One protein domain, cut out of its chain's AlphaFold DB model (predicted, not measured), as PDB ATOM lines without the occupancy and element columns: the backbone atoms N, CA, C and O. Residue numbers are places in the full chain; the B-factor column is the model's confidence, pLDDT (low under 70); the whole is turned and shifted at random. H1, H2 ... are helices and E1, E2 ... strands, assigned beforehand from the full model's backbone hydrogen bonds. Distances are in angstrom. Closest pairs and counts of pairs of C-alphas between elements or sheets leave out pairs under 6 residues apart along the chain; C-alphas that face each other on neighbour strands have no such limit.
ATOM      1  N   TYR A  19    -154.278 184.988 181.516       84.25
ATOM      2  CA  TYR A  19    -153.956 186.416 181.683       84.25
ATOM      3  C   TYR A  19    -154.603 187.268 180.589       84.25
ATOM      4  O   TYR A  19    -155.144 188.330 180.892       84.25
ATOM      5  N   GLY A  20    -154.617 186.790 179.340       83.12
ATOM      6  CA  GLY A  20    -155.299 187.484 178.243       83.12
ATOM      7  C   GLY A  20    -156.806 187.608 178.483       83.12
ATOM      8  O   GLY A  20    -157.378 188.690 178.361       83.12
ATOM      9  N   GLU A  21    -157.439 186.518 178.915       83.50
ATOM     10  CA  GLU A  21    -158.865 186.484 179.255       83.50
ATOM     11  C   GLU A  21    -159.192 187.401 180.441       83.50
ATOM     12  O   GLU A  21    -160.193 188.117 180.420       83.50
ATOM     13  N   LYS A  22    -158.318 187.446 181.458       85.19
ATOM     14  CA  LYS A  22    -158.436 188.368 182.594       85.19
ATOM     15  C   LYS A  22    -158.481 189.815 182.119       85.19
ATOM     16  O   LYS A  22    -159.353 190.566 182.560       85.19
ATOM     17  N   GLU A  23    -157.560 190.215 181.243       83.88
ATOM     18  CA  GLU A  23    -157.535 191.585 180.724       83.88
ATOM     19  C   GLU A  23    -158.777 191.890 179.880       83.88
ATOM     20  O   GLU A  23    -159.365 192.957 180.045       83.88
ATOM     21  N   LEU A  24    -159.263 190.937 179.076       83.56
ATOM     22  CA  LEU A  24    -160.515 191.094 178.329       83.56
ATOM     23  C   LEU A  24    -161.724 191.278 179.255       83.56
ATOM     24  O   LEU A  24    -162.502 192.211 179.058       83.56
ATOM     25  N   VAL A  25    -161.872 190.448 180.294       81.75
ATOM     26  CA  VAL A  25    -162.961 190.569 181.282       81.75
ATOM     27  C   VAL A  25    -162.885 191.899 182.035       81.75
ATOM     28  O   VAL A  25    -163.920 192.499 182.334       81.75
ATOM     29  N   LYS A  26    -161.671 192.396 182.305       81.44
ATOM     30  CA  LYS A  26    -161.467 193.719 182.902       81.44
ATOM     31  C   LYS A  26    -161.832 194.855 181.952       81.44
ATOM     32  O   LYS A  26    -162.389 195.852 182.409       81.44
ATOM     33  N   ASP A  27    -161.526 194.727 180.664       78.50
ATOM     34  CA  ASP A  27    -161.650 195.817 179.697       78.50
ATOM     35  C   ASP A  27    -163.066 195.965 179.123       78.50
ATOM     36  O   ASP A  27    -163.589 197.079 179.070       78.50
ATOM     37  N   ILE A  28    -163.733 194.850 178.800       70.19
ATOM     38  CA  ILE A  28    -165.022 194.821 178.084       70.19
ATOM     39  C   ILE A  28    -166.139 195.607 178.786       70.19
ATOM     40  O   ILE A  28    -167.017 196.158 178.121       70.19
ATOM     41  N   ARG A  29    -166.111 195.685 180.123       67.69
ATOM     42  CA  ARG A  29    -166.916 196.654 180.882       67.69
ATOM     43  C   ARG A  29    -166.315 196.925 182.254       67.69
ATOM     44  O   ARG A  29    -166.796 196.415 183.269       67.69
ATOM     45  N   LYS A  30    -165.299 197.792 182.282       69.62
ATOM     46  CA  LYS A  30    -164.615 198.242 183.511       69.62
ATOM     47  C   LYS A  30    -165.603 198.607 184.625       69.62
ATOM     48  O   LYS A  30    -165.410 198.211 185.769       69.62
ATOM     49  N   ASP A  31    -166.695 199.294 184.298       72.12
ATOM     50  CA  ASP A  31    -167.664 199.786 185.288       72.12
ATOM     51  C   ASP A  31    -168.458 198.684 186.003       72.12
ATOM     52  O   ASP A  31    -168.809 198.848 187.171       72.12
ATOM     53  N   THR A  32    -168.683 197.529 185.362       73.75
ATOM     54  CA  THR A  32    -169.401 196.408 185.992       73.75
ATOM     55  C   THR A  32    -168.612 195.811 187.150       73.75
ATOM     56  O   THR A  32    -169.218 195.324 188.101       73.75
ATOM     57  N   ILE A  33    -167.278 195.835 187.093       81.25
ATOM     58  CA  ILE A  33    -166.414 195.148 188.063       81.25
ATOM     59  C   ILE A  33    -165.589 196.089 188.942       81.25
ATOM     60  O   ILE A  33    -164.908 195.608 189.844       81.25
ATOM     61  N   LYS A  34    -165.654 197.408 188.725       83.69
ATOM     62  CA  LYS A  34    -164.977 198.411 189.562       83.69
ATOM     63  C   LYS A  34    -165.316 198.243 191.042       83.69
ATOM     64  O   LYS A  34    -166.436 197.866 191.397       83.69
ATOM     65  N   PHE A  35    -164.346 198.541 191.905       81.62
ATOM     66  CA  PHE A  35    -164.535 198.512 193.354       81.62
ATOM     67  C   PHE A  35    -165.698 199.415 193.783       81.62
ATOM     68  O   PHE A  35    -166.625 198.963 194.458       81.62
ATOM     69  N   GLU A  36    -165.681 200.655 193.300       78.44
ATOM     70  CA  GLU A  36    -166.688 201.675 193.578       78.44
ATOM     71  C   GLU A  36    -167.874 201.617 192.601       78.44
ATOM     72  O   GLU A  36    -167.803 201.018 191.524       78.44
ATOM     73  N   GLY A  37    -168.987 202.240 192.991       79.62
ATOM     74  CA  GLY A  37    -170.181 202.381 192.157       79.62
ATOM     75  C   GLY A  37    -171.128 201.177 192.160       79.62
ATOM     76  O   GLY A  37    -170.844 200.112 192.723       79.62
ATOM     77  N   ALA A  38    -172.286 201.361 191.525       82.62
ATOM     78  CA  ALA A  38    -173.298 200.323 191.374       82.62
ATOM     79  C   ALA A  38    -172.815 199.189 190.455       82.62
ATOM     80  O   ALA A  38    -171.913 199.362 189.637       82.62
ATOM     81  N   TYR A  39    -173.409 198.006 190.602       82.50
ATOM     82  CA  TYR A  39    -173.247 196.950 189.609       82.50
ATOM     83  C   TYR A  39    -174.090 197.299 188.383       82.50
ATOM     84  O   TYR A  39    -175.280 197.576 188.528       82.50
ATOM     85  N   ILE A  40    -173.468 197.284 187.209       84.06
ATOM     86  CA  ILE A  40    -174.136 197.510 185.929       84.06
ATOM     87  C   ILE A  40    -174.249 196.166 185.229       84.06
ATOM     88  O   ILE A  40    -173.225 195.512 184.996       84.06
ATOM     89  N   ASP A  41    -175.481 195.784 184.901       83.75
ATOM     90  CA  ASP A  41    -175.779 194.504 184.272       83.75
ATOM     91  C   ASP A  41    -175.033 194.347 182.935       83.75
ATOM     92  O   ASP A  41    -174.838 195.322 182.193       83.75
ATOM     93  N   PRO A  42    -174.572 193.127 182.615       86.94
ATOM     94  CA  PRO A  42    -173.803 192.902 181.414       86.94
ATOM     95  C   PRO A  42    -174.659 192.840 180.148       86.94
ATOM     96  O   PRO A  42    -175.651 192.129 180.080       86.94
ATOM     97  N   SER A  43    -174.218 193.543 179.105       88.00
ATOM     98  CA  SER A  43    -174.613 193.293 177.716       88.00
ATOM     99  C   SER A  43    -174.157 191.917 177.228       88.00
ATOM    100  O   SER A  43    -173.142 191.384 177.689       88.00
ATOM    101  N   ASP A  44    -174.853 191.404 176.216       88.00
ATOM    102  CA  ASP A  44    -174.621 190.075 175.640       88.00
ATOM    103  C   ASP A  44    -173.183 189.872 175.151       88.00
ATOM    104  O   ASP A  44    -172.586 188.829 175.398       88.00
ATOM    105  N   LEU A  45    -172.573 190.898 174.541       86.44
ATOM    106  CA  LEU A  45    -171.178 190.844 174.089       86.44
ATOM    107  C   LEU A  45    -170.203 190.570 175.248       86.44
ATOM    108  O   LEU A  45    -169.227 189.842 175.090       86.44
ATOM    109  N   CYS A  46    -170.480 191.128 176.428       87.31
ATOM    110  CA  CYS A  46    -169.670 190.864 177.612       87.31
ATOM    111  C   CYS A  46    -169.877 189.452 178.129       87.31
ATOM    112  O   CYS A  46    -168.896 188.795 178.471       87.31
ATOM    113  N   CYS A  47    -171.120 188.970 178.146       90.88
ATOM    114  CA  CYS A  47    -171.365 187.594 178.540       90.88
ATOM    115  C   CYS A  47    -170.722 186.598 177.583       90.88
ATOM    116  O   CYS A  47    -170.120 185.644 178.055       90.88
ATOM    117  N   HIS A  48    -170.710 186.870 176.280       90.31
ATOM    118  CA  HIS A  48    -170.032 186.012 175.317       90.31
ATOM    119  C   HIS A  48    -168.518 185.906 175.570       90.31
ATOM    120  O   HIS A  48    -167.937 184.829 175.432       90.31
ATOM    121  N   ALA A  49    -167.871 186.999 175.987       88.50
ATOM    122  CA  ALA A  49    -166.461 186.978 176.375       88.50
ATOM    123  C   ALA A  49    -166.230 186.225 177.697       88.50
ATOM    124  O   ALA A  49    -165.294 185.436 177.810       88.50
ATOM    125  N   VAL A  50    -167.102 186.424 178.688       90.38
ATOM    126  CA  VAL A  50    -167.052 185.717 179.980       90.38
ATOM    127  C   VAL A  50    -167.276 184.212 179.804       90.38
ATOM    128  O   VAL A  50    -166.591 183.408 180.429       90.38
ATOM    129  N   GLU A  51    -168.195 183.812 178.927       90.75
ATOM    130  CA  GLU A  51    -168.465 182.410 178.597       90.75
ATOM    131  C   GLU A  51    -167.248 181.718 177.978       90.75
ATOM    132  O   GLU A  51    -166.990 180.549 178.279       90.75
ATOM    133  N   GLN A  52    -166.471 182.449 177.174       88.75
ATOM    134  CA  GLN A  52    -165.224 181.963 176.578       88.75
ATOM    135  C   GLN A  52    -164.049 181.947 177.559       88.75
ATOM    136  O   GLN A  52    -163.109 181.195 177.347       88.75
ATOM    137  N   SER A  53    -164.129 182.704 178.654       88.56
ATOM    138  CA  SER A  53    -163.045 182.836 179.630       88.56
ATOM    139  C   SER A  53    -163.053 181.725 180.686       88.56
ATOM    140  O   SER A  53    -164.119 181.265 181.128       88.56
ATOM    141  N   ASP A  54    -161.884 181.325 181.184       91.00
ATOM    142  CA  ASP A  54    -161.756 180.505 182.388       91.00
ATOM    143  C   ASP A  54    -161.871 181.380 183.645       91.00
ATOM    144  O   ASP A  54    -160.893 181.813 184.257       91.00
ATOM    145  N   MET A  55    -163.114 181.608 184.077       89.75
ATOM    146  CA  MET A  55    -163.406 182.393 185.278       89.75
ATOM    147  C   MET A  55    -162.766 181.827 186.556       89.75
ATOM    148  O   MET A  55    -162.498 182.593 187.484       89.75
ATOM    149  N   ALA A  56    -162.506 180.516 186.633       89.44
ATOM    150  CA  ALA A  56    -161.838 179.918 187.786       89.44
ATOM    151  C   ALA A  56    -160.334 180.222 187.769       89.44
ATOM    152  O   ALA A  56    -159.772 180.558 188.814       89.44
ATOM    153  N   CYS A  57    -159.694 180.155 186.599       91.12
ATOM    154  CA  CYS A  57    -158.316 180.600 186.421       91.12
ATOM    155  C   CYS A  57    -158.186 182.102 186.698       91.12
ATOM    156  O   CYS A  57    -157.368 182.480 187.538       91.12
ATOM    157  N   ILE A  58    -159.041 182.944 186.099       90.50
ATOM    158  CA  ILE A  58    -159.044 184.402 186.304       90.50
ATOM    159  C   ILE A  58    -159.119 184.718 187.795       90.50
ATOM    160  O   ILE A  58    -158.305 185.476 188.315       90.50
ATOM    161  N   CYS A  59    -160.042 184.071 188.509       90.50
ATOM    162  CA  CYS A  59    -160.154 184.194 189.954       90.50
ATOM    163  C   CYS A  59    -158.838 183.903 190.695       90.50
ATOM    164  O   CYS A  59    -158.514 184.608 191.646       90.50
ATOM    165  N   ARG A  60    -158.055 182.907 190.276       89.69
ATOM    166  CA  ARG A  60    -156.777 182.565 190.925       89.69
ATOM    167  C   ARG A  60    -155.670 183.579 190.645       89.69
ATOM    168  O   ARG A  60    -154.819 183.763 191.511       89.69
ATOM    169  N   VAL A  61    -155.673 184.208 189.469       90.75
ATOM    170  CA  VAL A  61    -154.613 185.132 189.022       90.75
ATOM    171  C   VAL A  61    -154.921 186.613 189.288       90.75
ATOM    172  O   VAL A  61    -154.130 187.480 188.911       90.75
ATOM    173  N   ILE A  62    -156.060 186.921 189.924       89.50
ATOM    174  CA  ILE A  62    -156.345 188.264 190.447       89.50
ATOM    175  C   ILE A  62    -155.362 188.571 191.576       89.50
ATOM    176  O   ILE A  62    -155.303 187.859 192.582       89.50
ATOM    177  N   THR A  63    -154.609 189.654 191.418       89.12
ATOM    178  CA  THR A  63    -153.636 190.100 192.416       89.12
ATOM    179  C   THR A  63    -154.262 191.065 193.422       89.12
ATOM    180  O   THR A  63    -155.262 191.728 193.148       89.12
ATOM    181  N   HIS A  64    -153.628 191.215 194.585       87.12
ATOM    182  CA  HIS A  64    -154.039 192.203 195.588       87.12
ATOM    183  C   HIS A  64    -154.032 193.648 195.069       87.12
ATOM    184  O   HIS A  64    -154.794 194.479 195.557       87.12
ATOM    185  N   GLU A  65    -153.170 193.978 194.104       86.50
ATOM    186  CA  GLU A  65    -153.154 195.312 193.496       86.50
ATOM    187  C   GLU A  65    -154.380 195.548 192.615       86.50
ATOM    188  O   GLU A  65    -154.951 196.640 192.616       86.50
ATOM    189  N   GLU A  66    -154.828 194.508 191.912       86.62
ATOM    190  CA  GLU A  66    -156.057 194.556 191.134       86.62
ATOM    191  C   GLU A  66    -157.269 194.695 192.060       86.62
ATOM    192  O   GLU A  66    -158.116 195.549 191.810       86.62
ATOM    193  N   GLU A  67    -157.321 193.968 193.181       87.88
ATOM    194  CA  GLU A  67    -158.419 194.054 194.165       87.88
ATOM    195  C   GLU A  67    -158.665 195.462 194.732       87.88
ATOM    196  O   GLU A  67    -159.768 195.748 195.197       87.88
ATOM    197  N   LYS A  68    -157.674 196.362 194.670       86.69
ATOM    198  CA  LYS A  68    -157.853 197.776 195.044       86.69
ATOM    199  C   LYS A  68    -158.781 198.523 194.082       86.69
ATOM    200  O   LYS A  68    -159.399 199.510 194.469       86.69
ATOM    201  N   HIS A  69    -158.875 198.059 192.840       85.69
ATOM    202  CA  HIS A  69    -159.612 198.708 191.756       85.69
ATOM    203  C   HIS A  69    -160.807 197.879 191.274       85.69
ATOM    204  O   HIS A  69    -161.758 198.444 190.731       85.69
ATOM    205  N   ILE A  70    -160.789 196.559 191.484       87.50
ATOM    206  CA  ILE A  70    -161.859 195.634 191.098       87.50
ATOM    207  C   ILE A  70    -162.503 194.960 192.313       87.50
ATOM    208  O   ILE A  70    -161.844 194.484 193.233       87.50
ATOM    209  N   ASN A  71    -163.831 194.870 192.302       88.56
ATOM    210  CA  ASN A  71    -164.587 194.126 193.295       88.56
ATOM    211  C   ASN A  71    -164.712 192.659 192.862       88.56
ATOM    212  O   ASN A  71    -165.501 192.326 191.976       88.56
ATOM    213  N   VAL A  72    -164.002 191.764 193.551       87.88
ATOM    214  CA  VAL A  72    -164.095 190.305 193.342       87.88
ATOM    215  C   VAL A  72    -165.545 189.801 193.387       87.88
ATOM    216  O   VAL A  72    -165.940 188.944 192.599       87.88
ATOM    217  N   GLY A  73    -166.386 190.372 194.254       87.25
ATOM    218  CA  GLY A  73    -167.805 190.027 194.327       87.25
ATOM    219  C   GLY A  73    -168.574 190.332 193.049       87.25
ATOM    220  O   GLY A  73    -169.428 189.539 192.645       87.25
ATOM    221  N   LYS A  74    -168.240 191.435 192.374       89.19
ATOM    222  CA  LYS A  74    -168.838 191.797 191.086       89.19
ATOM    223  C   LYS A  74    -168.355 190.879 189.957       89.19
ATOM    224  O   LYS A  74    -169.164 190.535 189.103       89.19
ATOM    225  N   ILE A  75    -167.106 190.404 189.993       88.94
ATOM    226  CA  ILE A  75    -166.587 189.405 189.035       88.94
ATOM    227  C   ILE A  75    -167.342 188.082 189.166       88.94
ATOM    228  O   ILE A  75    -167.803 187.525 188.174       88.94
ATOM    229  N   ILE A  76    -167.535 187.589 190.390       89.00
ATOM    230  CA  ILE A  76    -168.281 186.343 190.607       89.00
ATOM    231  C   ILE A  76    -169.755 186.500 190.227       89.00
ATOM    232  O   ILE A  76    -170.355 185.576 189.673       89.00
ATOM    233  N   ARG A  77    -170.351 187.665 190.508       88.12
ATOM    234  CA  ARG A  77    -171.711 187.979 190.061       88.12
ATOM    235  C   ARG A  77    -171.807 187.963 188.533       88.12
ATOM    236  O   ARG A  77    -172.678 187.275 188.014       88.12
ATOM    237  N   LEU A  78    -170.879 188.625 187.841       89.19
ATOM    238  CA  LEU A  78    -170.775 188.624 186.379       89.19
ATOM    239  C   LEU A  78    -170.662 187.199 185.820       89.19
ATOM    240  O   LEU A  78    -171.426 186.822 184.938       89.19
ATOM    241  N   ALA A  79    -169.783 186.382 186.399       90.25
ATOM    242  CA  ALA A  79    -169.597 184.985 186.018       90.25
ATOM    243  C   ALA A  79    -170.908 184.182 186.114       90.25
ATOM    244  O   ALA A  79    -171.251 183.411 185.223       90.25
ATOM    245  N   ARG A  80    -171.684 184.385 187.186       88.62
ATOM    246  CA  ARG A  80    -172.990 183.736 187.370       88.62
ATOM    247  C   ARG A  80    -174.046 184.231 186.385       88.62
ATOM    248  O   ARG A  80    -174.815 183.416 185.887       88.62
ATOM    249  N   GLU A  81    -174.127 185.541 186.162       89.00
ATOM    250  CA  GLU A  81    -175.125 186.136 185.264       89.00
ATOM    251  C   GLU A  81    -174.886 185.733 183.805       89.00
ATOM    252  O   GLU A  81    -175.847 185.470 183.087       89.00
ATOM    253  N   CYS A  82    -173.621 185.557 183.423       89.94
ATOM    254  CA  CYS A  82    -173.200 185.075 182.112       89.94
ATOM    255  C   CYS A  82    -173.030 183.544 182.045       89.94
ATOM    256  O   CYS A  82    -172.227 183.045 181.270       89.94
ATOM    257  N   ASN A  83    -173.735 182.777 182.887       89.56
ATOM    258  CA  ASN A  83    -173.771 181.302 182.862       89.56
ATOM    259  C   ASN A  83    -172.418 180.564 182.988       89.56
ATOM    260  O   ASN A  83    -172.345 179.365 182.719       89.56
ATOM    261  N   LYS A  84    -171.366 181.220 183.486       89.62
ATOM    262  CA  LYS A  84    -170.036 180.639 183.734       89.62
ATOM    263  C   LYS A  84    -169.652 180.749 185.219       89.62
ATOM    264  O   LYS A  84    -168.686 181.429 185.560       89.62
ATOM    265  N   PRO A  85    -170.411 180.141 186.155       88.69
ATOM    266  CA  PRO A  85    -170.187 180.334 187.583       88.69
ATOM    267  C   PRO A  85    -168.836 179.767 188.038       88.69
ATOM    268  O   PRO A  85    -168.461 178.649 187.690       88.69
ATOM    269  N   VAL A  86    -168.147 180.515 188.900       88.56
ATOM    270  CA  VAL A  86    -166.944 180.034 189.591       88.56
ATOM    271  C   VAL A  86    -167.334 178.888 190.544       88.56
ATOM    272  O   VAL A  86    -168.356 179.010 191.234       88.56
ATOM    273  N   PRO A  87    -166.561 177.785 190.612       85.94
ATOM    274  CA  PRO A  87    -166.836 176.679 191.526       85.94
ATOM    275  C   PRO A  87    -166.878 177.124 192.993       85.94
ATOM    276  O   PRO A  87    -166.098 177.974 193.422       85.94
ATOM    277  N   SER A  88    -167.773 176.527 193.782       83.00
ATOM    278  CA  SER A  88    -167.791 176.745 195.235       83.00
ATOM    279  C   SER A  88    -166.501 176.238 195.877       83.00
ATOM    280  O   SER A  88    -165.945 175.233 195.440       83.00
ATOM    281  N   GLY A  89    -166.030 176.922 196.915       80.44
ATOM    282  CA  GLY A  89    -164.767 176.624 197.585       80.44
ATOM    283  C   GLY A  89    -163.529 177.052 196.795       80.44
ATOM    284  O   GLY A  89    -162.416 176.889 197.289       80.44
ATOM    285  N   ALA A  90    -163.685 177.623 195.595       84.62
ATOM    286  CA  ALA A  90    -162.564 178.172 194.850       84.62
ATOM    287  C   ALA A  90    -162.127 179.529 195.425       84.62
ATOM    288  O   ALA A  90    -162.945 180.364 195.831       84.62
ATOM    289  N   LYS A  91    -160.812 179.757 195.419       86.44
ATOM    290  CA  LYS A  91    -160.210 181.060 195.706       86.44
ATOM    291  C   LYS A  91    -160.441 182.005 194.526       86.44
ATOM    292  O   LYS A  91    -160.192 181.626 193.383       86.44
ATOM    293  N   CYS A  92    -160.888 183.220 194.819       88.44
ATOM    294  CA  CYS A  92    -160.989 184.318 193.870       88.44
ATOM    295  C   CYS A  92    -160.357 185.572 194.479       88.44
ATOM    296  O   CYS A  92    -160.848 186.091 195.482       88.44
ATOM    297  N   GLY A  93    -159.236 186.015 193.912       87.94
ATOM    298  CA  GLY A  93    -158.354 186.993 194.533       87.94
ATOM    299  C   GLY A  93    -157.876 186.497 195.897       87.94
ATOM    300  O   GLY A  93    -157.413 185.368 196.032       87.94
ATOM    301  N   SER A  94    -158.033 187.308 196.934       86.94
ATOM    302  CA  SER A  94    -157.713 186.989 198.325       86.94
ATOM    303  C   SER A  94    -158.840 186.283 199.082       86.94
ATOM    304  O   SER A  94    -158.627 185.853 200.212       86.94
ATOM    305  N   LYS A  95    -160.026 186.126 198.477       84.62
ATOM    306  CA  LYS A  95    -161.229 185.611 199.147       84.62
ATOM    307  C   LYS A  95    -161.558 184.194 198.696       84.62
ATOM    308  O   LYS A  95    -161.471 183.872 197.512       84.62
ATOM    309  N   ILE A  96    -162.022 183.352 199.620       81.56
ATOM    310  CA  ILE A  96    -162.658 182.083 199.249       81.56
ATOM    311  C   ILE A  96    -164.145 182.326 199.028       81.56
ATOM    312  O   ILE A  96    -164.842 182.921 199.857       81.56
ATOM    313  N   TYR A  97    -164.622 181.866 197.877       78.62
ATOM    314  CA  TYR A  97    -166.018 181.958 197.511       78.62
ATOM    315  C   TYR A  97    -166.740 180.657 197.858       78.62
ATOM    316  O   TYR A  97    -166.517 179.616 197.245       78.62
ATOM    317  N   CYS A  98    -167.658 180.732 198.817       74.19
ATOM    318  CA  CYS A  98    -168.550 179.633 199.153       74.19
ATOM    319  C   CYS A  98    -169.947 179.953 198.618       74.19
ATOM    320  O   CYS A  98    -170.639 180.844 199.123       74.19
ATOM    321  N   SER A  99    -170.402 179.212 197.605       65.75
ATOM    322  CA  SER A  99    -171.829 179.169 197.312       65.75
ATOM    323  C   SER A  99    -172.489 178.247 198.334       65.75
ATOM    324  O   SER A  99    -172.205 177.050 198.407       65.75
ATOM    325  N   THR A 100    -173.394 178.800 199.139       56.78
ATOM    326  CA  THR A 100    -174.355 177.993 199.890       56.78
ATOM    327  C   THR A 100    -175.325 177.394 198.882       56.78
ATOM    328  O   THR A 100    -176.399 177.927 198.584       56.78
ATOM    329  N   THR A 101    -174.910 176.272 198.301       50.38
ATOM    330  CA  THR A 101    -175.807 175.392 197.565       50.38
ATOM    331  C   THR A 101    -176.675 174.706 198.609       50.38
ATOM    332  O   THR A 101    -176.488 173.541 198.930       50.38
ATOM    333  N   THR A 102    -177.619 175.447 199.193       44.91
ATOM    334  CA  THR A 102    -178.843 174.816 199.670       44.91
ATOM    335  C   THR A 102    -179.406 174.160 198.425       44.91
ATOM    336  O   THR A 102    -179.819 174.872 197.502       44.91
ATOM    337  N   THR A 103    -179.299 172.838 198.354       45.78
ATOM    338  CA  THR A 103    -180.066 171.996 197.450       45.78
ATOM    339  C   THR A 103    -181.526 172.351 197.688       45.78
ATOM    340  O   THR A 103    -182.174 171.840 198.593       45.78
ATOM    341  N   VAL A 112    -186.065 179.884 189.569       44.88
ATOM    342  CA  VAL A 112    -185.845 181.060 190.420       44.88
ATOM    343  C   VAL A 112    -184.365 181.428 190.345       44.88
ATOM    344  O   VAL A 112    -183.528 180.679 190.842       44.88
ATOM    345  N   LYS A 113    -184.026 182.565 189.716       46.16
ATOM    346  CA  LYS A 113    -182.694 183.185 189.845       46.16
ATOM    347  C   LYS A 113    -182.546 183.606 191.310       46.16
ATOM    348  O   LYS A 113    -183.217 184.551 191.724       46.16
ATOM    349  N   PRO A 114    -181.742 182.924 192.141       44.03
ATOM    350  CA  PRO A 114    -181.659 183.318 193.531       44.03
ATOM    351  C   PRO A 114    -180.849 184.615 193.626       44.03
ATOM    352  O   PRO A 114    -179.658 184.616 193.312       44.03
ATOM    353  N   HIS A 115    -181.453 185.689 194.140       44.72
ATOM    354  CA  HIS A 115    -180.701 186.780 194.764       44.72
ATOM    355  C   HIS A 115    -180.074 186.242 196.061       44.72
ATOM    356  O   HIS A 115    -180.581 186.437 197.159       44.72
ATOM    357  N   ARG A 116    -178.990 185.470 195.927       56.03
ATOM    358  CA  ARG A 116    -178.199 184.955 197.049       56.03
ATOM    359  C   ARG A 116    -176.933 185.790 197.180       56.03
ATOM    360  O   ARG A 116    -176.118 185.820 196.260       56.03
ATOM    361  N   ILE A 117    -176.769 186.439 198.329       54.19
ATOM    362  CA  ILE A 117    -175.548 187.164 198.681       54.19
ATOM    363  C   ILE A 117    -174.434 186.121 198.896       54.19
ATOM    364  O   ILE A 117    -174.616 185.211 199.709       54.19
ATOM    365  N   PRO A 118    -173.312 186.182 198.159       58.53
ATOM    366  CA  PRO A 118    -172.191 185.268 198.365       58.53
ATOM    367  C   PRO A 118    -171.607 185.428 199.777       58.53
ATOM    368  O   PRO A 118    -171.435 186.550 200.256       58.53
ATOM    369  N   ARG A 119    -171.295 184.304 200.439       61.91
ATOM    370  CA  ARG A 119    -170.601 184.297 201.734       61.91
ATOM    371  C   ARG A 119    -169.101 184.170 201.484       61.91
ATOM    372  O   ARG A 119    -168.656 183.198 200.878       61.91
ATOM    373  N   TRP A 120    -168.351 185.159 201.953       64.06
ATOM    374  CA  TRP A 120    -166.895 185.217 201.853       64.06
ATOM    375  C   TRP A 120    -166.279 184.731 203.162       64.06
ATOM    376  O   TRP A 120    -166.731 185.139 204.233       64.06
ATOM    377  N   THR A 121    -165.264 183.877 203.083       60.84
ATOM    378  CA  THR A 121    -164.419 183.514 204.230       60.84
ATOM    379  C   THR A 121    -163.036 184.141 204.054       60.84
ATOM    380  O   THR A 121    -162.506 184.127 202.939       60.84
ATOM    381  N   LEU A 122    -162.532 184.742 205.139       49.47
ATOM    382  CA  LEU A 122    -161.176 185.289 205.280       49.47
ATOM    383  C   LEU A 122    -160.152 184.160 205.413       49.47
ATOM    384  O   LEU A 122    -160.498 183.156 206.076       49.47
TER     385      LEU A 122
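Overview. This is residues 19 to 103 and 112 to 122 of the 122 residues of a protein of Setaria italica (UniProt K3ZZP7). What shape does the model have? A body of helices has H6 near its middle, with H2 and H3 packed on H6 and H1 packed on H3 and H4; a small antiparallel sheet, in the order E1, E2, E3, adjoins this body at H4 and at the first residues of H6. H5 lies at the edge, touching no other helix. How much is printed, and how large is it? The printed part has 96 residues, with six named helices followed by three named strands, and is mostly helix. It is compact, with a radius of gyration of the C-alphas of 12.4 A, and spans 34 by 30 by 25 A.

Arrangement. What does the first helix touch? H1, residues 19 to 28, touches H3, residues 44 to 52, at a shallow tilt of 11 degrees, opposite ways; their closest C-alphas are those of Ile 28 and Cys 46, 6.1 A apart. H1 also touches H4, residues 55 to 61, opposite ways at a steep tilt of 68 degrees, only just short of about perpendicular, with Lys 22 and Ile 58 the closest C-alphas at 5.5 A. What does H6 touch? H6, residues 72 to 81, touches H2, residues 30 to 33, the closest C-alphas being those of Lys 74 and Ile 33, 5.1 A apart. It touches H3 about perpendicular, at 79 degrees, where the C-alphas of Ala 79 and Val 50 are closest at 6.6 A. How is the sheet paired? E1, residues 90 to 92, and E2, residues 95 to 98, form an antiparallel hairpin, with N 92 and O 95 within hydrogen-bond range at 2.8 A. E3, residues 119 to 121, is antiparallel to E2, with N 96 and O 121 at 3.4 A. H4 is on the sheet, only just at the sheet's level with a height of 3.6 A, and H6 only grazes it with residues 72 to 76. What do the helix backbones show? Every O i to N i+4 pair is within hydrogen-bond range in H1, H3, H4 and H6; H2 and H5, residues 64 to 67, are too short for such a pair.

Along the chain. Where does the first element begin? C-alpha 19 of H1 is at (-153.956, 186.416, 181.683). How long are the longer elements? From first to last C-alpha, H1 measures 14.4 A, H3 12.4 A and H6 14.3 A. Where does the last strand end? C-alpha 121 of E3 is at (-164.419, 183.514, 204.230).

Size, cuts and confidence. Is the printed part cut? Residues 104 to 111 are not printed, and C-alphas 103 and 112 are 12.8 A apart across the cut. Are any links long? Of the links that are printed whole, none is long. Where is confidence low? The pLDDT is under 70 in residues 29 to 30, 99 to 103 and 112 to 122.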